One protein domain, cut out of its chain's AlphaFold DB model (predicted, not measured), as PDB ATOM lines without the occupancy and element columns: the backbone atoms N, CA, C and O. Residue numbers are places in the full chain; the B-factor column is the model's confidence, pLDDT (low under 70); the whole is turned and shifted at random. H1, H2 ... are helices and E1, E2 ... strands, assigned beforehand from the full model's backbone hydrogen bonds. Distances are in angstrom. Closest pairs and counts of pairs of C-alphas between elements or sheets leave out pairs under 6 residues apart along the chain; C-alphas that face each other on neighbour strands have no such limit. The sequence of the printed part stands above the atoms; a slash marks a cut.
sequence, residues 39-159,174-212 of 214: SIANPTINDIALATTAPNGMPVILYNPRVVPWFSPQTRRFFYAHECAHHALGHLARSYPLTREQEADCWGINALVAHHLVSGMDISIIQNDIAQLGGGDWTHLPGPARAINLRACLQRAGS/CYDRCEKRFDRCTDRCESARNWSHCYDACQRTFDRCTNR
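Overview. This is residues 39 to 159 and 174 to 212 of the 214 residues of an uncharacterized protein of Desulfovibrio sp (UniProt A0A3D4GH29). A small three-stranded sheet has helix H1 over one face, and H2 crosses H1 on the side away from the sheet, while H3 packs at about a right angle on residues 74 to 78 of H1 alone, the short helix H4 packs on H3 and the short helix H5 on H2. Past this body, far from the sheet, lies a separate helical hairpin of H6 and H7, side by side and clearly touching no other helix. The printed part has 160 residues, with three named strands and then seven named helices, in the order E1 E2 E3 H1 H2 H3 H4 H5 H6 H7. The sheet, in the order E1 E3 E2, is mixed, and the class is mostly helix. The whole is compact, with a radius of gyration of the C-alphas of 15.7 A and spans of 42 by 38 by 29 A.

Along the chain. E1, residues 39 to 41, begins at C-alpha 39 (-55.585, 1.529, 60.760). E2 is residues 49 to 53 and E3 is residues 59 to 63. H1, residues 73 to 88, is 22.2 A long from first to last C-alpha, and H2, residues 98 to 114, is 24.3 A. H3 is residues 122 to 131, 14.2 A, H4 residues 143 to 146 and H5 residues 150 to 155. H6, residues 174 to 189, is 23.1 A and begins at (-43.977, 20.262, 93.272). H7, residues 195 to 210, is 22.2 A and ends at C-alpha 210 (-43.071, 23.272, 86.650).

Arrangement. E1 and E3 are parallel, with N 40 and O 61 at 2.8 A. E3 and E2 form an antiparallel hairpin, with N 50 and O 62 at 2.8 A. H1 is on one face of this sheet, two layers, at a height over the sheet of 9.1 A. It runs along the strands, at 20 degrees to E2 on the local plane. H1 and H2 touch at a steep tilt of 61 degrees, opposite ways; their closest C-alphas, of Ala 81 and Gly 108, are 4.4 A apart. With residues 74 to 78 alone H1 touches H3, about perpendicular at 82 degrees, closest at the C-alphas of Thr 75 and Ile 126, 4.8 A. With residues 105 to 110 alone H2 touches H5, closest at the C-alphas of Cys 106 and Cys 153, 4.9 A. H3 and H4 touch, closest at the C-alphas of Ile 130 and Gly 143, 4.9 A. H6 and H7, a helical hairpin, touch at a shallow tilt of 12 degrees, opposite ways, closest at the C-alphas of Cys 189 and Trp 195, 5.3 A. H4 and H7 are close but not clearly touching, 7.6 A between the C-alphas of Ala 145 and Gln 203. Every O i to N i+4 pair is within hydrogen-bond range in H2, H3 and H7, against 11 of 12 in H1 and H6 and 1 of 2 in H5; H4 is too short for such a pair.

Size, cuts and confidence. The two C-alphas farthest apart, of Asn 56 and Arg 212, are 50.1 A apart. Residues 160 to 173 are not printed, and C-alphas 159 and 174 are 19.5 A apart across this cut. The link from H3 to H4, 11 residues, is long. The mean pLDDT of the printed part is 76.8, and 43 residues are under 70, among them 92 to 98, 131 to 149 and 155 to 159.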
ATOM      1  N   SER A  39     -56.296   0.256  60.971       91.25
ATOM      2  CA  SER A  39     -55.585   1.529  60.760       91.25
ATOM      3  C   SER A  39     -55.755   1.991  59.317       91.25
ATOM      4  O   SER A  39     -55.354   1.284  58.393       91.25
ATOM      5  N   ILE A  40     -56.359   3.159  59.101       92.56
ATOM      6  CA  ILE A  40     -56.778   3.623  57.772       92.56
ATOM      7  C   ILE A  40     -56.165   4.993  57.477       92.56
ATOM      8  O   ILE A  40     -56.335   5.944  58.238       92.56
ATOM      9  N   ALA A  41     -55.483   5.110  56.336       93.31
ATOM     10  CA  ALA A  41     -54.968   6.392  55.872       93.31
ATOM     11  C   ALA A  41     -56.131   7.329  55.528       93.31
ATOM     12  O   ALA A  41     -56.970   7.005  54.686       93.31
ATOM     13  N   ASN A  42     -56.148   8.513  56.129       91.31
ATOM     14  CA  ASN A  42     -57.098   9.560  55.808       91.31
ATOM     15  C   ASN A  42     -56.405  10.936  55.809       91.31
ATOM     16  O   ASN A  42     -56.155  11.498  56.871       91.31
ATOM     17  N   PRO A  43     -56.108  11.521  54.634       89.94
ATOM     18  CA  PRO A  43     -55.425  12.810  54.546       89.94
ATOM     19  C   PRO A  43     -56.318  14.022  54.862       89.94
ATOM     20  O   PRO A  43     -55.833  15.148  54.742       89.94
ATOM     21  N   THR A  44     -57.605  13.825  55.180       89.31
ATOM     22  CA  THR A  44     -58.565  14.916  55.425       89.31
ATOM     23  C   THR A  44     -58.770  15.243  56.901       89.31
ATOM     24  O   THR A  44     -59.352  16.284  57.198       89.31
ATOM     25  N   ILE A  45     -58.295  14.398  57.824       83.88
ATOM     26  CA  ILE A  45     -58.312  14.729  59.254       83.88
ATOM     27  C   ILE A  45     -57.277  15.827  59.534       83.88
ATOM     28  O   ILE A  45     -56.195  15.825  58.945       83.88
ATOM     29  N   ASN A  46     -57.596  16.759  60.429       79.75
ATOM     30  CA  ASN A  46     -56.703  17.864  60.797       79.75
ATOM     31  C   ASN A  46     -55.743  17.506  61.951       79.75
ATOM     32  O   ASN A  46     -55.229  18.392  62.623       79.75
ATOM     33  N   ASP A  47     -55.505  16.214  62.167       78.81
ATOM     34  CA  ASP A  47     -54.649  15.686  63.230       78.81
ATOM     35  C   ASP A  47     -53.700  14.611  62.671       78.81
ATOM     36  O   ASP A  47     -53.836  14.179  61.521       78.81
ATOM     37  N   ILE A  48     -52.721  14.174  63.461       85.56
ATOM     38  CA  ILE A  48     -51.835  13.063  63.118       85.56
ATOM     39  C   ILE A  48     -52.601  11.738  63.065       85.56
ATOM     40  O   ILE A  48     -52.389  10.955  62.130       85.56
ATOM     41  N   ALA A  49     -53.503  11.508  64.021       88.06
ATOM     42  CA  ALA A  49     -54.347  10.328  64.107       88.06
ATOM     43  C   ALA A  49     -55.664  10.623  64.852       88.06
ATOM     44  O   ALA A  49     -55.814  11.686  65.440       88.06
ATOM     45  N   LEU A  50     -56.643   9.724  64.727       88.50
ATOM     46  CA  LEU A  50     -57.948   9.822  65.381       88.50
ATOM     47  C   LEU A  50     -58.577   8.435  65.566       88.50
ATOM     48  O   LEU A  50     -58.878   7.746  64.581       88.50
ATOM     49  N   ALA A  51     -58.870   8.066  66.808       90.25
ATOM     50  CA  ALA A  51     -59.714   6.938  67.170       90.25
ATOM     51  C   ALA A  51     -61.189   7.234  66.849       90.25
ATOM     52  O   ALA A  51     -61.760   8.242  67.262       90.25
ATOM     53  N   THR A  52     -61.832   6.355  66.077       90.44
ATOM     54  CA  THR A  52     -63.244   6.497  65.696       90.44
ATOM     55  C   THR A  52     -63.851   5.153  65.286       90.44
ATOM     56  O   THR A  52     -63.197   4.114  65.321       90.44
ATOM     57  N   THR A  53     -65.114   5.149  64.874       90.94
ATOM     58  CA  THR A  53     -65.790   3.975  64.313       90.94
ATOM     59  C   THR A  53     -66.094   4.185  62.836       90.94
ATOM     60  O   THR A  53     -66.584   5.242  62.434       90.94
ATOM     61  N   ALA A  54     -65.859   3.161  62.021       88.94
ATOM     62  CA  ALA A  54     -66.319   3.128  60.637       88.94
ATOM     63  C   ALA A  54     -67.865   3.092  60.563       88.94
ATOM     64  O   ALA A  54     -68.517   2.743  61.549       88.94
ATOM     65  N   PRO A  55     -68.487   3.392  59.401       89.25
ATOM     66  CA  PRO A  55     -69.950   3.388  59.255       89.25
ATOM     67  C   PRO A  55     -70.633   2.062  59.620       89.25
ATOM     68  O   PRO A  55     -71.805   2.046  59.979       89.25
ATOM     69  N   ASN A  56     -69.905   0.947  59.541       87.94
ATOM     70  CA  ASN A  56     -70.366  -0.383  59.944       87.94
ATOM     71  C   ASN A  56     -70.163  -0.683  61.446       87.94
ATOM     72  O   ASN A  56     -70.343  -1.823  61.862       87.94
ATOM     73  N   GLY A  57     -69.753   0.304  62.249       87.94
ATOM     74  CA  GLY A  57     -69.528   0.175  63.690       87.94
ATOM     75  C   GLY A  57     -68.191  -0.457  64.090       87.94
ATOM     76  O   GLY A  57     -67.945  -0.632  65.285       87.94
ATOM     77  N   MET A  58     -67.320  -0.794  63.134       90.56
ATOM     78  CA  MET A  58     -66.000  -1.354  63.440       90.56
ATOM     79  C   MET A  58     -65.054  -0.276  63.986       90.56
ATOM     80  O   MET A  58     -65.031   0.827  63.430       90.56
ATOM     81  N   PRO A  59     -64.260  -0.567  65.034       92.25
ATOM     82  CA  PRO A  59     -63.292   0.384  65.562       92.25
ATOM     83  C   PRO A  59     -62.153   0.599  64.559       92.25
ATOM     84  O   PRO A  59     -61.605  -0.353  63.993       92.25
ATOM     85  N   VAL A  60     -61.800   1.862  64.330       93.06
ATOM     86  CA  VAL A  60     -60.723   2.255  63.421       93.06
ATOM     87  C   VAL A  60     -59.878   3.381  64.014       93.06
ATOM     88  O   VAL A  60     -60.356   4.217  64.781       93.06
ATOM     89  N   ILE A  61     -58.613   3.422  63.618       92.56
ATOM     90  CA  ILE A  61     -57.715   4.559  63.799       92.56
ATOM     91  C   ILE A  61     -57.503   5.166  62.418       92.56
ATOM     92  O   ILE A  61     -56.977   4.514  61.512       92.56
ATOM     93  N   LEU A  62     -57.934   6.407  62.237       91.62
ATOM     94  CA  LEU A  62     -57.600   7.188  61.054       91.62
ATOM     95  C   LEU A  62     -56.242   7.843  61.283       91.62
ATOM     96  O   LEU A  62     -56.030   8.396  62.350       91.62
ATOM     97  N   TYR A  63     -55.334   7.817  60.310       89.69
ATOM     98  CA  TYR A  63     -54.069   8.558  60.394       89.69
ATOM     99  C   TYR A  63     -53.876   9.457  59.183       89.69
ATOM    100  O   TYR A  63     -54.230   9.078  58.064       89.69
ATOM    101  N   ASN A  64     -53.275  10.629  59.376       89.25
ATOM    102  CA  ASN A  64     -53.013  11.545  58.278       89.25
ATOM    103  C   ASN A  64     -51.627  11.282  57.663       89.25
ATOM    104  O   ASN A  64     -50.607  11.669  58.246       89.25
ATOM    105  N   PRO A  65     -51.540  10.696  56.450       90.75
ATOM    106  CA  PRO A  65     -50.258  10.393  55.814       90.75
ATOM    107  C   PRO A  65     -49.446  11.644  55.438       90.75
ATOM    108  O   PRO A  65     -48.271  11.521  55.108       90.75
ATOM    109  N   ARG A  66     -50.044  12.843  55.477       87.69
ATOM    110  CA  ARG A  66     -49.354  14.122  55.243       87.69
ATOM    111  C   ARG A  66     -48.728  14.697  56.512       87.69
ATOM    112  O   ARG A  66     -47.842  15.537  56.399       87.69
ATOM    113  N   VAL A  67     -49.186  14.260  57.687       84.56
ATOM    114  CA  VAL A  67     -48.767  14.762  59.008       84.56
ATOM    115  C   VAL A  67     -47.785  13.794  59.673       84.56
ATOM    116  O   VAL A  67     -46.744  14.212  60.166       84.56
ATOM    117  N   VAL A  68     -48.052  12.486  59.603       85.12
ATOM    118  CA  VAL A  68     -47.198  11.436  60.189       85.12
ATOM    119  C   VAL A  68     -45.696  11.585  59.858       85.12
ATOM    120  O   VAL A  68     -44.884  11.420  60.771       85.12
ATOM    121  N   PRO A  69     -45.273  11.917  58.617       87.19
ATOM    122  CA  PRO A  69     -43.852  12.016  58.277       87.19
ATOM    123  C   PRO A  69     -43.064  13.105  59.019       87.19
ATOM    124  O   PRO A  69     -41.841  13.003  59.074       87.19
ATOM    125  N   TRP A  70     -43.731  14.111  59.593       83.56
ATOM    126  CA  TRP A  70     -43.081  15.232  60.288       83.56
ATOM    127  C   TRP A  70     -42.588  14.886  61.697       83.56
ATOM    128  O   TRP A  70     -41.802  15.633  62.265       83.56
ATOM    129  N   PHE A  71     -43.017  13.748  62.245       83.50
ATOM    130  CA  PHE A  71     -42.683  13.317  63.603       83.50
ATOM    131  C   PHE A  71     -41.616  12.229  63.605       83.50
ATOM    132  O   PHE A  71     -41.512  11.456  62.642       83.50
ATOM    133  N   SER A  72     -40.853  12.119  64.695       88.31
ATOM    134  CA  SER A  72     -39.913  11.010  64.873       88.31
ATOM    135  C   SER A  72     -40.640   9.655  64.905       88.31
ATOM    136  O   SER A  72     -41.824   9.579  65.254       88.31
ATOM    137  N   PRO A  73     -39.963   8.544  64.561       89.81
ATOM    138  CA  PRO A  73     -40.550   7.205  64.653       89.81
ATOM    139  C   PRO A  73     -41.139   6.871  66.035       89.81
ATOM    140  O   PRO A  73     -42.173   6.207  66.114       89.81
ATOM    141  N   GLN A  74     -40.508   7.350  67.108       89.19
ATOM    142  CA  GLN A  74     -40.942   7.196  68.495       89.19
ATOM    143  C   GLN A  74     -42.280   7.896  68.738       89.19
ATOM    144  O   GLN A  74     -43.215   7.300  69.265       89.19
ATOM    145  N   THR A  75     -42.400   9.139  68.285       88.75
ATOM    146  CA  THR A  75     -43.625   9.929  68.425       88.75
ATOM    147  C   THR A  75     -44.771   9.353  67.600       88.75
ATOM    148  O   THR A  75     -45.904   9.302  68.068       88.75
ATOM    149  N   ARG A  76     -44.491   8.818  66.403       90.69
ATOM    150  CA  ARG A  76     -45.506   8.110  65.598       90.69
ATOM    151  C   ARG A  76     -46.069   6.892  66.332       90.69
ATOM    152  O   ARG A  76     -47.275   6.671  66.300       90.69
ATOM    153  N   ARG A  77     -45.202   6.113  66.994       90.75
ATOM    154  CA  ARG A  77     -45.616   4.986  67.849       90.75
ATOM    155  C   ARG A  77     -46.482   5.466  69.006       90.75
ATOM    156  O   ARG A  77     -47.509   4.853  69.269       90.75
ATOM    157  N   PHE A  78     -46.074   6.551  69.662       91.38
ATOM    158  CA  PHE A  78     -46.815   7.137  70.775       91.38
ATOM    159  C   PHE A  78     -48.234   7.539  70.378       91.38
ATOM    160  O   PHE A  78     -49.176   7.056  70.995       91.38
ATOM    161  N   PHE A  79     -48.405   8.318  69.307       90.12
ATOM    162  CA  PHE A  79     -49.740   8.703  68.843       90.12
ATOM    163  C   PHE A  79     -50.600   7.500  68.468       90.12
ATOM    164  O   PHE A  79     -51.771   7.449  68.816       90.12
ATOM    165  N   TYR A  80     -50.021   6.481  67.831       91.06
ATOM    166  CA  TYR A  80     -50.771   5.259  67.567       91.06
ATOM    167  C   TYR A  80     -51.231   4.557  68.854       91.06
ATOM    168  O   TYR A  80     -52.380   4.128  68.954       91.06
ATOM    169  N   ALA A  81     -50.338   4.426  69.837       92.69
ATOM    170  CA  ALA A  81     -50.653   3.799  71.113       92.69
ATOM    171  C   ALA A  81     -51.698   4.603  71.904       92.69
ATOM    172  O   ALA A  81     -52.569   3.996  72.522       92.69
ATOM    173  N   HIS A  82     -51.654   5.934  71.825       92.38
ATOM    174  CA  HIS A  82     -52.663   6.842  72.368       92.38
ATOM    175  C   HIS A  82     -54.041   6.585  71.735       92.38
ATOM    176  O   HIS A  82     -54.995   6.276  72.445       92.38
ATOM    177  N   GLU A  83     -54.151   6.573  70.400       92.06
ATOM    178  CA  GLU A  83     -55.431   6.262  69.740       92.06
ATOM    179  C   GLU A  83     -55.925   4.845  70.060       92.06
ATOM    180  O   GLU A  83     -57.124   4.595  70.201       92.06
ATOM    181  N   CYS A  84     -55.002   3.893  70.192       93.25
ATOM    182  CA  CYS A  84     -55.351   2.544  70.605       93.25
ATOM    183  C   CYS A  84     -55.896   2.503  72.037       93.25
ATOM    184  O   CYS A  84     -56.849   1.772  72.304       93.25
ATOM    185  N   ALA A  85     -55.344   3.313  72.941       92.94
ATOM    186  CA  ALA A  85     -55.812   3.411  74.313       92.94
ATOM    187  C   ALA A  85     -57.274   3.853  74.384       92.94
ATOM    188  O   ALA A  85     -58.041   3.272  75.147       92.94
ATOM    189  N   HIS A  86     -57.698   4.807  73.549       92.38
ATOM    190  CA  HIS A  86     -59.108   5.198  73.479       92.38
ATOM    191  C   HIS A  86     -60.020   4.011  73.148       92.38
ATOM    192  O   HIS A  86     -61.060   3.831  73.783       92.38
ATOM    193  N   HIS A  87     -59.613   3.140  72.221       91.62
ATOM    194  CA  HIS A  87     -60.356   1.912  71.925       91.62
ATOM    195  C   HIS A  87     -60.300   0.899  73.073       91.62
ATOM    196  O   HIS A  87     -61.336   0.349  73.459       91.62
ATOM    197  N   ALA A  88     -59.110   0.647  73.621       91.88
ATOM    198  CA  ALA A  88     -58.868  -0.354  74.660       91.88
ATOM    199  C   ALA A  88     -59.571  -0.016  75.986       91.88
ATOM    200  O   ALA A  88     -60.084  -0.907  76.661       91.88
ATOM    201  N   LEU A  89     -59.640   1.270  76.332       87.44
ATOM    202  CA  LEU A  89     -60.282   1.788  77.543       87.44
ATOM    203  C   LEU A  89     -61.776   2.095  77.346       87.44
ATOM    204  O   LEU A  89     -62.454   2.517  78.284       87.44
ATOM    205  N   GLY A  90     -62.309   1.888  76.137       87.62
ATOM    206  CA  GLY A  90     -63.717   2.136  75.833       87.62
ATOM    207  C   GLY A  90     -64.087   3.617  75.907       87.62
ATOM    208  O   GLY A  90     -65.164   3.973  76.380       87.62
ATOM    209  N   HIS A  91     -63.199   4.502  75.463       86.25
ATOM    210  CA  HIS A  91     -63.490   5.921  75.342       86.25
ATOM    211  C   HIS A  91     -64.404   6.124  74.115       86.25
ATOM    212  O   HIS A  91     -63.956   6.107  72.977       86.25
ATOM    213  N   LEU A  92     -65.719   6.264  74.337       68.25
ATOM    214  CA  LEU A  92     -66.740   6.239  73.269       68.25
ATOM    215  C   LEU A  92     -67.049   7.608  72.627       68.25
ATOM    216  O   LEU A  92     -67.895   7.691  71.735       68.25
ATOM    217  N   ALA A  93     -66.438   8.691  73.111       63.38
ATOM    218  CA  ALA A  93     -66.743  10.053  72.677       63.38
ATOM    219  C   ALA A  93     -65.786  10.530  71.578       63.38
ATOM    220  O   ALA A  93     -64.644  10.119  71.513       63.38
ATOM    221  N   ARG A  94     -66.241  11.439  70.711       55.88
ATOM    222  CA  ARG A  94     -65.394  12.036  69.659       55.88
ATOM    223  C   ARG A  94     -64.523  13.199  70.170       55.88
ATOM    224  O   ARG A  94     -63.690  13.717  69.440       55.88
ATOM    225  N   SER A  95     -64.782  13.634  71.399       58.41
ATOM    226  CA  SER A  95     -64.018  14.613  72.163       58.41
ATOM    227  C   SER A  95     -64.019  14.118  73.601       58.41
ATOM    228  O   SER A  95     -65.074  13.743  74.128       58.41
ATOM    229  N   TYR A  96     -62.839  14.048  74.195       65.31
ATOM    230  CA  TYR A  96     -62.640  13.417  75.484       65.31
ATOM    231  C   TYR A  96     -62.410  14.485  76.562       65.31
ATOM    232  O   TYR A  96     -61.726  15.477  76.307       65.31
ATOM    233  N   PRO A  97     -62.963  14.320  77.779       67.56
ATOM    234  CA  PRO A  97     -62.526  15.139  78.902       67.56
ATOM    235  C   PRO A  97     -61.024  14.916  79.130       67.56
ATOM    236  O   PRO A  97     -60.520  13.823  78.881       67.56
ATOM    237  N   LEU A  98     -60.314  15.924  79.641       69.44
ATOM    238  CA  LEU A  98     -58.846  15.894  79.770       69.44
ATOM    239  C   LEU A  98     -58.324  14.661  80.527       69.44
ATOM    240  O   LEU A  98     -57.256  14.144  80.221       69.44
ATOM    241  N   THR A  99     -59.102  14.143  81.478       71.50
ATOM    242  CA  THR A  99     -58.762  12.925  82.223       71.50
ATOM    243  C   THR A  99     -58.639  11.696  81.322       71.50
ATOM    244  O   THR A  99     -57.763  10.868  81.535       71.50
ATOM    245  N   ARG A 100     -59.477  11.583  80.288       80.81
ATOM    246  CA  ARG A 100     -59.483  10.470  79.327       80.81
ATOM    247  C   ARG A 100     -58.316  10.558  78.344       80.81
ATOM    248  O   ARG A 100     -57.767   9.526  77.977       80.81
ATOM    249  N   GLU A 101     -57.921  11.770  77.965       81.38
ATOM    250  CA  GLU A 101     -56.690  12.008  77.198       81.38
ATOM    251  C   GLU A 101     -55.460  11.584  78.010       81.38
ATOM    252  O   GLU A 101     -54.602  10.858  77.519       81.38
ATOM    253  N   GLN A 102     -55.416  11.953  79.295       81.81
ATOM    254  CA  GLN A 102     -54.325  11.574  80.191       81.81
ATOM    255  C   GLN A 102     -54.280  10.058  80.462       81.81
ATOM    256  O   GLN A 102     -53.197   9.472  80.534       81.81
ATOM    257  N   GLU A 103     -55.441   9.410  80.602       84.19
ATOM    258  CA  GLU A 103     -55.560   7.948  80.665       84.19
ATOM    259  C   GLU A 103     -54.998   7.297  79.392       84.19
ATOM    260  O   GLU A 103     -54.237   6.331  79.485       84.19
ATOM    261  N   ALA A 104     -55.318   7.850  78.218       88.81
ATOM    262  CA  ALA A 104     -54.826   7.364  76.936       88.81
ATOM    263  C   ALA A 104     -53.306   7.541  76.778       88.81
ATOM    264  O   ALA A 104     -52.616   6.597  76.390       88.81
ATOM    265  N   ASP A 105     -52.766   8.699  77.167       88.31
ATOM    266  CA  ASP A 105     -51.325   8.972  77.192       88.31
ATOM    267  C   ASP A 105     -50.579   7.977  78.090       88.31
ATOM    268  O   ASP A 105     -49.582   7.372  77.676       88.31
ATOM    269  N   CYS A 106     -51.079   7.764  79.313       88.88
ATOM    270  CA  CYS A 106     -50.452   6.853  80.264       88.88
ATOM    271  C   CYS A 106     -50.551   5.391  79.835       88.88
ATOM    272  O   CYS A 106     -49.571   4.654  79.967       88.88
ATOM    273  N   TRP A 107     -51.696   4.954  79.315       90.06
ATOM    274  CA  TRP A 107     -51.831   3.604  78.778       90.06
ATOM    275  C   TRP A 107     -50.886   3.398  77.589       90.06
ATOM    276  O   TRP A 107     -50.147   2.414  77.548       90.06
ATOM    277  N   GLY A 108     -50.848   4.363  76.665       91.00
ATOM    278  CA  GLY A 108     -50.050   4.300  75.446       91.00
ATOM    279  C   GLY A 108     -48.554   4.191  75.725       91.00
ATOM    280  O   GLY A 108     -47.894   3.293  75.196       91.00
ATOM    281  N   ILE A 109     -48.005   5.052  76.589       90.69
ATOM    282  CA  ILE A 109     -46.570   5.000  76.895       90.69
ATOM    283  C   ILE A 109     -46.183   3.727  77.656       90.69
ATOM    284  O   ILE A 109     -45.146   3.134  77.349       90.69
ATOM    285  N   ASN A 110     -47.027   3.258  78.582       88.50
ATOM    286  CA  ASN A 110     -46.791   2.005  79.299       88.50
ATOM    287  C   ASN A 110     -46.789   0.806  78.349       88.50
ATOM    288  O   ASN A 110     -45.873  -0.013  78.409       88.50
ATOM    289  N   ALA A 111     -47.752   0.731  77.425       88.81
ATOM    290  CA  ALA A 111     -47.805  -0.331  76.426       88.81
ATOM    291  C   ALA A 111     -46.536  -0.352  75.558       88.81
ATOM    292  O   ALA A 111     -45.933  -1.403  75.347       88.81
ATOM    293  N   LEU A 112     -46.075   0.811  75.092       90.69
ATOM    294  CA  LEU A 112     -44.875   0.884  74.256       90.69
ATOM    295  C   LEU A 112     -43.602   0.458  74.996       90.69
ATOM    296  O   LEU A 112     -42.758  -0.212  74.398       90.69
ATOM    297  N   VAL A 113     -43.459   0.824  76.273       88.94
ATOM    298  CA  VAL A 113     -42.319   0.400  77.103       88.94
ATOM    299  C   VAL A 113     -42.387  -1.099  77.395       88.94
ATOM    300  O   VAL A 113     -41.388  -1.796  77.208       88.94
ATOM    301  N   ALA A 114     -43.560  -1.613  77.777       84.56
ATOM    302  CA  ALA A 114     -43.775  -3.031  78.076       84.56
ATOM    303  C   ALA A 114     -43.491  -3.943  76.869       84.56
ATOM    304  O   ALA A 114     -43.003  -5.058  77.033       84.56
ATOM    305  N   HIS A 115     -43.744  -3.460  75.651       83.12
ATOM    306  CA  HIS A 115     -43.446  -4.176  74.408       83.12
ATOM    307  C   HIS A 115     -42.066  -3.852  73.812       83.12
ATOM    308  O   HIS A 115     -41.781  -4.257  72.685       83.12
ATOM    309  N   HIS A 116     -41.205  -3.125  74.534       84.62
ATOM    310  CA  HIS A 116     -39.867  -2.714  74.084       84.62
ATOM    311  C   HIS A 116     -39.860  -1.937  72.751       84.62
ATOM    312  O   HIS A 116     -38.874  -1.942  72.012       84.62
ATOM    313  N   LEU A 117     -40.960  -1.253  72.433       86.38
ATOM    314  CA  LEU A 117     -41.100  -0.434  71.226       86.38
ATOM    315  C   LEU A 117     -40.535   0.978  71.417       86.38
ATOM    316  O   LEU A 117     -40.236   1.657  70.428       86.38
ATOM    317  N   VAL A 118     -40.396   1.416  72.669       86.12
ATOM    318  CA  VAL A 118     -39.700   2.640  73.084       86.12
ATOM    319  C   VAL A 118     -38.966   2.385  74.402       86.12
ATOM    320  O   VAL A 118     -39.398   1.581  75.224       86.12
ATOM    321  N   SER A 119     -37.850   3.074  74.608       82.25
ATOM    322  CA  SER A 119     -37.064   3.060  75.844       82.25
ATOM    323  C   SER A 119     -37.304   4.315  76.691       82.25
ATOM    324  O   SER A 119     -37.850   5.311  76.217       82.25
ATOM    325  N   GLY A 120     -36.805   4.327  77.931       74.00
ATOM    326  CA  GLY A 120     -36.822   5.531  78.773       74.00
ATOM    327  C   GLY A 120     -36.132   6.753  78.140       74.00
ATOM    328  O   GLY A 120     -36.539   7.892  78.378       74.00
ATOM    329  N   MET A 121     -35.121   6.529  77.292       73.69
ATOM    330  CA  MET A 121     -34.442   7.594  76.542       73.69
ATOM    331  C   MET A 121     -35.335   8.151  75.426       73.69
ATOM    332  O   MET A 121     -35.406   9.369  75.247       73.69
ATOM    333  N   ASP A 122     -36.079   7.283  74.736       81.50
ATOM    334  CA  ASP A 122     -37.004   7.660  73.658       81.50
ATOM    335  C   ASP A 122     -38.137   8.573  74.145       81.50
ATOM    336  O   ASP A 122     -38.642   9.389  73.377       81.50
ATOM    337  N   ILE A 123     -38.494   8.513  75.432       82.81
ATOM    338  CA  ILE A 123     -39.504   9.401  76.031       82.81
ATOM    339  C   ILE A 123     -39.123  10.868  75.854       82.81
ATOM    340  O   ILE A 123     -39.986  11.698  75.595       82.81
ATOM    341  N   SER A 124     -37.833  11.202  75.962       78.69
ATOM    342  CA  SER A 124     -37.386  12.583  75.758       78.69
ATOM    343  C   SER A 124     -37.606  13.057  74.320       78.69
ATOM    344  O   SER A 124     -37.972  14.209  74.115       78.69
ATOM    345  N   ILE A 125     -37.448  12.167  73.336       82.88
ATOM    346  CA  ILE A 125     -37.724  12.445  71.922       82.88
ATOM    347  C   ILE A 125     -39.222  12.706  71.739       82.88
ATOM    348  O   ILE A 125     -39.597  13.724  71.164       82.88
ATOM    349  N   ILE A 126     -40.065  11.839  72.307       85.38
ATOM    350  CA  ILE A 126     -41.526  11.972  72.246       85.38
ATOM    351  C   ILE A 126     -41.975  13.298  72.869       85.38
ATOM    352  O   ILE A 126     -42.696  14.070  72.243       85.38
ATOM    353  N   GLN A 127     -41.498  13.606  74.076       78.12
ATOM    354  CA  GLN A 127     -41.826  14.856  74.760       78.12
ATOM    355  C   GLN A 127     -41.355  16.086  73.978       78.12
ATOM    356  O   GLN A 127     -42.084  17.071  73.924       78.12
ATOM    357  N   ASN A 128     -40.174  16.040  73.356       76.38
ATOM    358  CA  ASN A 128     -39.651  17.153  72.565       76.38
ATOM    359  C   ASN A 128     -40.457  17.393  71.284       76.38
ATOM    360  O   ASN A 128     -40.696  18.550  70.941       76.38
ATOM    361  N   ASP A 129     -40.872  16.335  70.585       78.19
ATOM    362  CA  ASP A 129     -41.717  16.447  69.391       78.19
ATOM    363  C   ASP A 129     -43.107  16.987  69.755       78.19
ATOM    364  O   ASP A 129     -43.625  17.886  69.095       78.19
ATOM    365  N   ILE A 130     -43.700  16.469  70.834       78.25
ATOM    366  CA  ILE A 130     -45.029  16.876  71.297       78.25
ATOM    367  C   ILE A 130     -45.013  18.309  71.841       78.25
ATOM    368  O   ILE A 130     -45.943  19.068  71.587       78.25
ATOM    369  N   ALA A 131     -43.955  18.730  72.539       67.44
ATOM    370  CA  ALA A 131     -43.826  20.098  73.047       67.44
ATOM    371  C   ALA A 131     -43.744  21.155  71.931       67.44
ATOM    372  O   ALA A 131     -44.017  22.328  72.179       67.44
ATOM    373  N   GLN A 132     -43.366  20.752  70.713       64.94
ATOM    374  CA  GLN A 132     -43.336  21.619  69.533       64.94
ATOM    375  C   GLN A 132     -44.697  21.724  68.834       64.94
ATOM    376  O   GLN A 132     -44.876  22.589  67.973       64.94
ATOM    377  N   LEU A 133     -45.667  20.881  69.200       64.31
ATOM    378  CA  LEU A 133     -47.048  21.029  68.760       64.31
ATOM    379  C   LEU A 133     -47.657  22.259  69.444       64.31
ATOM    380  O   LEU A 133     -47.536  22.433  70.656       64.31
ATOM    381  N   GLY A 134     -48.301  23.126  68.659       50.62
ATOM    382  CA  GLY A 134     -48.999  24.309  69.169       50.62
ATOM    383  C   GLY A 134     -50.140  23.973  70.142       50.62
ATOM    384  O   GLY A 134     -50.404  22.809  70.456       50.62
ATOM    385  N   GLY A 135     -50.832  25.017  70.619       42.81
ATOM    386  CA  GLY A 135     -52.050  24.870  71.424       42.81
ATOM    387  C   GLY A 135     -53.006  23.880  70.754       42.81
ATOM    388  O   GLY A 135     -53.239  23.991  69.552       42.81
ATOM    389  N   GLY A 136     -53.463  22.874  71.504       49.41
ATOM    390  CA  GLY A 136     -54.220  21.734  70.990       49.41
ATOM    391  C   GLY A 136     -55.421  22.195  70.187       49.41
ATOM    392  O   GLY A 136     -55.990  23.255  70.464       49.41
ATOM    393  N   ASP A 137     -55.798  21.423  69.172       45.84
ATOM    394  CA  ASP A 137     -57.120  21.623  68.608       45.84
ATOM    395  C   ASP A 137     -58.172  21.154  69.625       45.84
ATOM    396  O   ASP A 137     -57.876  20.411  70.559       45.84
ATOM    397  N   TRP A 138     -59.399  21.649  69.488       36.81
ATOM    398  CA  TRP A 138     -60.501  21.489  70.445       36.81
ATOM    399  C   TRP A 138     -60.900  20.032  70.766       36.81
ATOM    400  O   TRP A 138     -61.850  19.814  71.516       36.81
ATOM    401  N   THR A 139     -60.215  19.043  70.192       45.09
ATOM    402  CA  THR A 139     -60.451  17.615  70.392       45.09
ATOM    403  C   THR A 139     -59.356  16.884  71.166       45.09
ATOM    404  O   THR A 139     -59.646  15.786  71.628       45.09
ATOM    405  N   HIS A 140     -58.184  17.492  71.395       54.12
ATOM    406  CA  HIS A 140     -57.057  16.850  72.084       54.12
ATOM    407  C   HIS A 140     -56.338  17.789  73.059       54.12
ATOM    408  O   HIS A 140     -56.339  19.014  72.899       54.12
ATOM    409  N   LEU A 141     -55.641  17.219  74.047       47.53
ATOM    410  CA  LEU A 141     -54.751  17.998  74.910       47.53
ATOM    411  C   LEU A 141     -53.720  18.791  74.057       47.53
ATOM    412  O   LEU A 141     -53.135  18.256  73.107       47.53
ATOM    413  N   PRO A 142     -53.437  20.069  74.373       54.69
ATOM    414  CA  PRO A 142     -52.319  20.796  73.773       54.69
ATOM    415  C   PRO A 142     -51.013  20.032  73.902       54.69
ATOM    416  O   PRO A 142     -50.803  19.365  74.910       54.69
ATOM    417  N   GLY A 143     -50.112  20.179  72.929       52.34
ATOM    418  CA  GLY A 143     -48.780  19.564  72.966       52.34
ATOM    419  C   GLY A 143     -48.092  19.698  74.333       52.34
ATOM    420  O   GLY A 143     -47.751  18.692  74.949       52.34
ATOM    421  N   PRO A 144     -48.006  20.906  74.915       43.66
ATOM    422  CA  PRO A 144     -47.460  21.090  76.259       43.66
ATOM    423  C   PRO A 144     -48.192  20.323  77.369       43.66
ATOM    424  O   PRO A 144     -47.542  19.894  78.315       43.66
ATOM    425  N   ALA A 145     -49.508  20.117  77.249       50.97
ATOM    426  CA  ALA A 145     -50.314  19.365  78.207       50.97
ATOM    427  C   ALA A 145     -50.278  17.839  77.990       50.97
ATOM    428  O   ALA A 145     -50.486  17.111  78.944       50.97
ATOM    429  N   ARG A 146     -49.942  17.348  76.788       58.38
ATOM    430  CA  ARG A 146     -49.584  15.931  76.535       58.38
ATOM    431  C   ARG A 146     -48.138  15.617  76.920       58.38
ATOM    432  O   ARG A 146     -47.796  14.506  77.310       58.38
ATOM    433  N   ALA A 147     -47.255  16.613  76.843       54.00
ATOM    434  CA  ALA A 147     -45.860  16.488  77.264       54.00
ATOM    435  C   ALA A 147     -45.697  16.393  78.797       54.00
ATOM    436  O   ALA A 147     -44.595  16.075  79.266       54.00
ATOM    437  N   ILE A 148     -46.778  16.648  79.553       53.59
ATOM    438  CA  ILE A 148     -46.912  16.535  81.014       53.59
ATOM    439  C   ILE A 148     -46.573  15.103  81.438       53.59
ATOM    440  O   ILE A 148     -47.354  14.165  81.401       53.59
ATOM    441  N   ASN A 149     -45.284  14.988  81.744       64.19
ATOM    442  CA  ASN A 149     -44.481  13.864  82.178       64.19
ATOM    443  C   ASN A 149     -45.008  12.460  81.850       64.19
ATOM    444  O   ASN A 149     -45.345  11.700  82.751       64.19
ATOM    445  N   LEU A 150     -44.901  12.043  80.583       77.06
ATOM    446  CA  LEU A 150     -44.989  10.626  80.191       77.06
ATOM    447  C   LEU A 150     -44.143   9.699  81.092       77.06
ATOM    448  O   LEU A 150     -44.480   8.532  81.259       77.06
ATOM    449  N   ARG A 151     -43.074  10.208  81.731       75.06
ATOM    450  CA  ARG A 151     -42.316   9.460  82.751       75.06
ATOM    451  C   ARG A 151     -43.105   9.192  84.038       75.06
ATOM    452  O   ARG A 151     -42.955   8.115  84.602       75.06
ATOM    453  N   ALA A 152     -43.969  10.104  84.478       77.12
ATOM    454  CA  ALA A 152     -44.837   9.901  85.642       77.12
ATOM    455  C   ALA A 152     -45.860   8.775  85.403       77.12
ATOM    456  O   ALA A 152     -46.184   8.022  86.322       77.12
ATOM    457  N   CYS A 153     -46.317   8.592  84.158       81.56
ATOM    458  CA  CYS A 153     -47.137   7.435  83.791       81.56
ATOM    459  C   CYS A 153     -46.395   6.100  83.988       81.56
ATOM    460  O   CYS A 153     -47.034   5.100  84.307       81.56
ATOM    461  N   LEU A 154     -45.067   6.081  83.817       77.25
ATOM    462  CA  LEU A 154     -44.242   4.877  83.977       77.25
ATOM    463  C   LEU A 154     -43.911   4.576  85.443       77.25
ATOM    464  O   LEU A 154     -43.903   3.411  85.835       77.25
ATOM    465  N   GLN A 155     -43.697   5.601  86.274       63.12
ATOM    466  CA  GLN A 155     -43.476   5.424  87.718       63.12
ATOM    467  C   GLN A 155     -44.677   4.739  88.401       63.12
ATOM    468  O   GLN A 155     -44.495   3.922  89.298       63.12
ATOM    469  N   ARG A 156     -45.904   4.993  87.923       54.91
ATOM    470  CA  ARG A 156     -47.133   4.334  88.409       54.91
ATOM    471  C   ARG A 156     -47.302   2.877  87.953       54.91
ATOM    472  O   ARG A 156     -48.060   2.148  88.578       54.91
ATOM    473  N   ALA A 157     -46.625   2.447  86.887       51.69
ATOM    474  CA  ALA A 157     -46.646   1.051  86.436       51.69
ATOM    475  C   ALA A 157     -45.551   0.196  87.099       51.69
ATOM    476  O   ALA A 157     -45.682  -1.021  87.163       51.69
ATOM    477  N   GLY A 158     -44.490   0.832  87.611       42.75
ATOM    478  CA  GLY A 158     -43.434   0.186  88.398       42.75
ATOM    479  C   GLY A 158     -43.716   0.108  89.903       42.75
ATOM    480  O   GLY A 158     -42.975  -0.547  90.628       42.75
ATOM    481  N   SER A 159     -44.786   0.738  90.399       42.22
ATOM    482  CA  SER A 159     -45.070   0.852  91.837       42.22
ATOM    483  C   SER A 159     -45.695  -0.391  92.490       42.22
ATOM    484  O   SER A 159     -46.321  -0.264  93.541       42.22
ATOM    485  N   CYS A 174     -43.944  18.969  93.949       74.94
ATOM    486  CA  CYS A 174     -43.977  20.262  93.272       74.94
ATOM    487  C   CYS A 174     -44.913  20.207  92.062       74.94
ATOM    488  O   CYS A 174     -45.765  21.083  91.895       74.94
ATOM    489  N   TYR A 175     -44.805  19.139  91.283       70.12
ATOM    490  CA  TYR A 175     -45.578  18.901  90.084       70.12
ATOM    491  C   TYR A 175     -47.071  18.736  90.367       70.12
ATOM    492  O   TYR A 175     -47.863  19.495  89.817       70.12
ATOM    493  N   ASP A 176     -47.452  17.857  91.299       69.31
ATOM    494  CA  ASP A 176     -48.844  17.648  91.740       69.31
ATOM    495  C   ASP A 176     -49.501  18.970  92.183       69.31
ATOM    496  O   ASP A 176     -50.665  19.264  91.903       69.31
ATOM    497  N   ARG A 177     -48.727  19.859  92.816       76.69
ATOM    498  CA  ARG A 177     -49.197  21.197  93.194       76.69
ATOM    499  C   ARG A 177     -49.406  22.113  91.988       76.69
ATOM    500  O   ARG A 177     -50.311  22.954  92.025       76.69
ATOM    501  N   CYS A 178     -48.553  22.012  90.972       71.38
ATOM    502  CA  CYS A 178     -48.688  22.745  89.718       71.38
ATOM    503  C   CYS A 178     -49.887  22.237  88.908       71.38
ATOM    504  O   CYS A 178     -50.677  23.059  88.452       71.38
ATOM    505  N   GLU A 179     -50.074  20.922  88.815       70.12
ATOM    506  CA  GLU A 179     -51.194  20.261  88.134       70.12
ATOM    507  C   GLU A 179     -52.530  20.654  88.770       70.12
ATOM    508  O   GLU A 179     -53.353  21.300  88.132       70.12
ATOM    509  N   LYS A 180     -52.673  20.507  90.093       71.75
ATOM    510  CA  LYS A 180     -53.872  20.971  90.819       71.75
ATOM    511  C   LYS A 180     -54.173  22.459  90.617       71.75
ATOM    512  O   LYS A 180     -55.309  22.902  90.795       71.75
ATOM    513  N   ARG A 181     -53.155  23.293  90.370       76.12
ATOM    514  CA  ARG A 181     -53.344  24.722  90.051       76.12
ATOM    515  C   ARG A 181     -53.802  24.926  88.617       76.12
ATOM    516  O   ARG A 181     -54.574  25.855  88.389       76.12
ATOM    517  N   PHE A 182     -53.300  24.112  87.704       74.12
ATOM    518  CA  PHE A 182     -53.707  24.101  86.317       74.12
ATOM    519  C   PHE A 182     -55.165  23.666  86.181       74.12
ATOM    520  O   PHE A 182     -55.933  24.446  85.632       74.12
ATOM    521  N   ASP A 183     -55.575  22.570  86.823       61.59
ATOM    522  CA  ASP A 183     -56.964  22.082  86.815       61.59
ATOM    523  C   ASP A 183     -57.942  23.148  87.316       61.59
ATOM    524  O   ASP A 183     -58.871  23.560  86.631       61.59
ATOM    525  N   ARG A 184     -57.655  23.747  88.480       80.94
ATOM    526  CA  ARG A 184     -58.484  24.847  89.009       80.94
ATOM    527  C   ARG A 184     -58.523  26.082  88.107       80.94
ATOM    528  O   ARG A 184     -59.389  26.941  88.291       80.94
ATOM    529  N   CYS A 185     -57.527  26.256  87.243       79.56
ATOM    530  CA  CYS A 185     -57.483  27.344  86.276       79.56
ATOM    531  C   CYS A 185     -58.342  26.999  85.055       79.56
ATOM    532  O   CYS A 185     -59.154  27.824  84.642       79.56
ATOM    533  N   THR A 186     -58.214  25.783  84.527       64.81
ATOM    534  CA  THR A 186     -58.954  25.303  83.356       64.81
ATOM    535  C   THR A 186     -60.438  25.084  83.651       64.81
ATOM    536  O   THR A 186     -61.251  25.460  82.811       64.81
ATOM    537  N   ASP A 187     -60.815  24.666  84.866       72.94
ATOM    538  CA  ASP A 187     -62.215  24.628  85.334       72.94
ATOM    539  C   ASP A 187     -62.905  25.993  85.167       72.94
ATOM    540  O   ASP A 187     -64.073  26.111  84.803       72.94
ATOM    541  N   ARG A 188     -62.167  27.085  85.403       79.81
ATOM    542  CA  ARG A 188     -62.699  28.449  85.234       79.81
ATOM    543  C   ARG A 188     -62.820  28.828  83.763       79.81
ATOM    544  O   ARG A 188     -63.665  29.659  83.422       79.81
ATOM    545  N   CYS A 189     -61.999  28.232  82.903       70.12
ATOM    546  CA  CYS A 189     -62.029  28.479  81.469       70.12
ATOM    547  C   CYS A 189     -63.267  27.894  80.792       70.12
ATOM    548  O   CYS A 189     -63.679  28.450  79.777       70.12
ATOM    549  N   GLU A 190     -63.913  26.868  81.358       65.88
ATOM    550  CA  GLU A 190     -65.179  26.321  80.834       65.88
ATOM    551  C   GLU A 190     -66.279  27.387  80.712       65.88
ATOM    552  O   GLU A 190     -67.096  27.359  79.796       65.88
ATOM    553  N   SER A 191     -66.257  28.381  81.603       75.12
ATOM    554  CA  SER A 191     -67.196  29.510  81.606       75.12
ATOM    555  C   SER A 191     -66.686  30.760  80.867       75.12
ATOM    556  O   SER A 191     -67.367  31.788  80.825       75.12
ATOM    557  N   ALA A 192     -65.478  30.717  80.297       76.25
ATOM    558  CA  ALA A 192     -64.846  31.881  79.689       76.25
ATOM    559  C   ALA A 192     -65.388  32.169  78.281       76.25
ATOM    560  O   ALA A 192     -65.559  31.278  77.455       76.25
ATOM    561  N   ARG A 193     -65.548  33.461  77.956       76.25
ATOM    562  CA  ARG A 193     -65.951  33.920  76.609       76.25
ATOM    563  C   ARG A 193     -64.998  33.471  75.498       76.25
ATOM    564  O   ARG A 193     -65.414  33.357  74.352       76.25
ATOM    565  N   ASN A 194     -63.724  33.279  75.827       75.19
ATOM    566  CA  ASN A 194     -62.716  32.738  74.926       75.19
ATOM    567  C   ASN A 194     -61.905  31.687  75.687       75.19
ATOM    568  O   ASN A 194     -60.923  32.007  76.363       75.19
ATOM    569  N   TRP A 195     -62.375  30.444  75.598       67.88
ATOM    570  CA  TRP A 195     -61.774  29.295  76.265       67.88
ATOM    571  C   TRP A 195     -60.302  29.110  75.876       67.88
ATOM    572  O   TRP A 195     -59.470  28.988  76.765       67.88
ATOM    573  N   SER A 196     -59.955  29.214  74.586       50.69
ATOM    574  CA  SER A 196     -58.575  29.035  74.102       50.69
ATOM    575  C   SER A 196     -57.612  30.062  74.707       50.69
ATOM    576  O   SER A 196     -56.573  29.697  75.251       50.69
ATOM    577  N   HIS A 197     -57.985  31.345  74.722       67.31
ATOM    578  CA  HIS A 197     -57.144  32.375  75.336       67.31
ATOM    579  C   HIS A 197     -56.978  32.181  76.853       67.31
ATOM    580  O   HIS A 197     -55.900  32.420  77.405       67.31
ATOM    581  N   CYS A 198     -58.047  31.751  77.532       73.06
ATOM    582  CA  CYS A 198     -58.018  31.426  78.957       73.06
ATOM    583  C   CYS A 198     -57.096  30.233  79.235       73.06
ATOM    584  O   CYS A 198     -56.210  30.313  80.088       73.06
ATOM    585  N   TYR A 199     -57.248  29.169  78.453       68.75
ATOM    586  CA  TYR A 199     -56.457  27.955  78.549       68.75
ATOM    587  C   TYR A 199     -54.965  28.247  78.343       68.75
ATOM    588  O   TYR A 199     -54.145  27.865  79.175       68.75
ATOM    589  N   ASP A 200     -54.601  29.012  77.310       61.34
ATOM    590  CA  ASP A 200     -53.211  29.414  77.054       61.34
ATOM    591  C   ASP A 200     -52.592  30.163  78.246       61.34
ATOM    592  O   ASP A 200     -51.398  30.047  78.537       61.34
ATOM    593  N   ALA A 201     -53.392  30.961  78.960       74.19
ATOM    594  CA  ALA A 201     -52.942  31.649  80.165       74.19
ATOM    595  C   ALA A 201     -52.725  30.682  81.344       74.19
ATOM    596  O   ALA A 201     -51.753  30.848  82.096       74.19
ATOM    597  N   CYS A 202     -53.582  29.665  81.482       69.50
ATOM    598  CA  CYS A 202     -53.405  28.577  82.440       69.50
ATOM    599  C   CYS A 202     -52.145  27.765  82.126       69.50
ATOM    600  O   CYS A 202     -51.314  27.579  83.016       69.50
ATOM    601  N   GLN A 203     -51.931  27.402  80.858       71.25
ATOM    602  CA  GLN A 203     -50.767  26.640  80.406       71.25
ATOM    603  C   GLN A 203     -49.464  27.390  80.696       71.25
ATOM    604  O   GLN A 203     -48.600  26.873  81.395       71.25
ATOM    605  N   ARG A 204     -49.363  28.672  80.312       69.00
ATOM    606  CA  ARG A 204     -48.187  29.508  80.641       69.00
ATOM    607  C   ARG A 204     -47.904  29.571  82.143       69.00
ATOM    608  O   ARG A 204     -46.766  29.760  82.571       69.00
ATOM    609  N   THR A 205     -48.943  29.503  82.972       75.31
ATOM    610  CA  THR A 205     -48.800  29.523  84.432       75.31
ATOM    611  C   THR A 205     -48.317  28.184  84.965       75.31
ATOM    612  O   THR A 205     -47.436  28.168  85.825       75.31
ATOM    613  N   PHE A 206     -48.836  27.090  84.420       74.62
ATOM    614  CA  PHE A 206     -48.362  25.746  84.697       74.62
ATOM    615  C   PHE A 206     -46.893  25.570  84.286       74.62
ATOM    616  O   PHE A 206     -46.085  25.210  85.137       74.62
ATOM    617  N   ASP A 207     -46.503  25.971  83.073       62.50
ATOM    618  CA  ASP A 207     -45.118  25.880  82.582       62.50
ATOM    619  C   ASP A 207     -44.139  26.665  83.469       62.50
ATOM    620  O   ASP A 207     -43.025  26.231  83.769       62.50
ATOM    621  N   ARG A 208     -44.544  27.852  83.940       77.12
ATOM    622  CA  ARG A 208     -43.747  28.635  84.901       77.12
ATOM    623  C   ARG A 208     -43.647  27.962  86.265       77.12
ATOM    624  O   ARG A 208     -42.648  28.157  86.950       77.12
ATOM    625  N   CYS A 209     -44.685  27.242  86.681       76.56
ATOM    626  CA  CYS A 209     -44.710  26.509  87.940       76.56
ATOM    627  C   CYS A 209     -43.763  25.307  87.871       76.56
ATOM    628  O   CYS A 209     -42.871  25.191  88.707       76.56
ATOM    629  N   THR A 210     -43.880  24.483  86.830       70.06
ATOM    630  CA  THR A 210     -43.071  23.272  86.650       70.06
ATOM    631  C   THR A 210     -41.600  23.573  86.369       70.06
ATOM    632  O   THR A 210     -40.727  22.848  86.840       70.06
ATOM    633  N   ASN A 211     -41.279  24.692  85.709       71.12
ATOM    634  CA  ASN A 211     -39.887  25.135  85.551       71.12
ATOM    635  C   ASN A 211     -39.189  25.486  86.873       71.12
ATOM    636  O   ASN A 211     -37.964  25.523  86.905       71.12
ATOM    637  N   ARG A 212     -39.942  25.731  87.953       76.94
ATOM    638  CA  ARG A 212     -39.398  25.957  89.304       76.94
ATOM    639  C   ARG A 212     -39.274  24.674  90.126       76.94
ATOM    640  O   ARG A 212     -38.828  24.747  91.264       76.94
TER     641      ARG A 212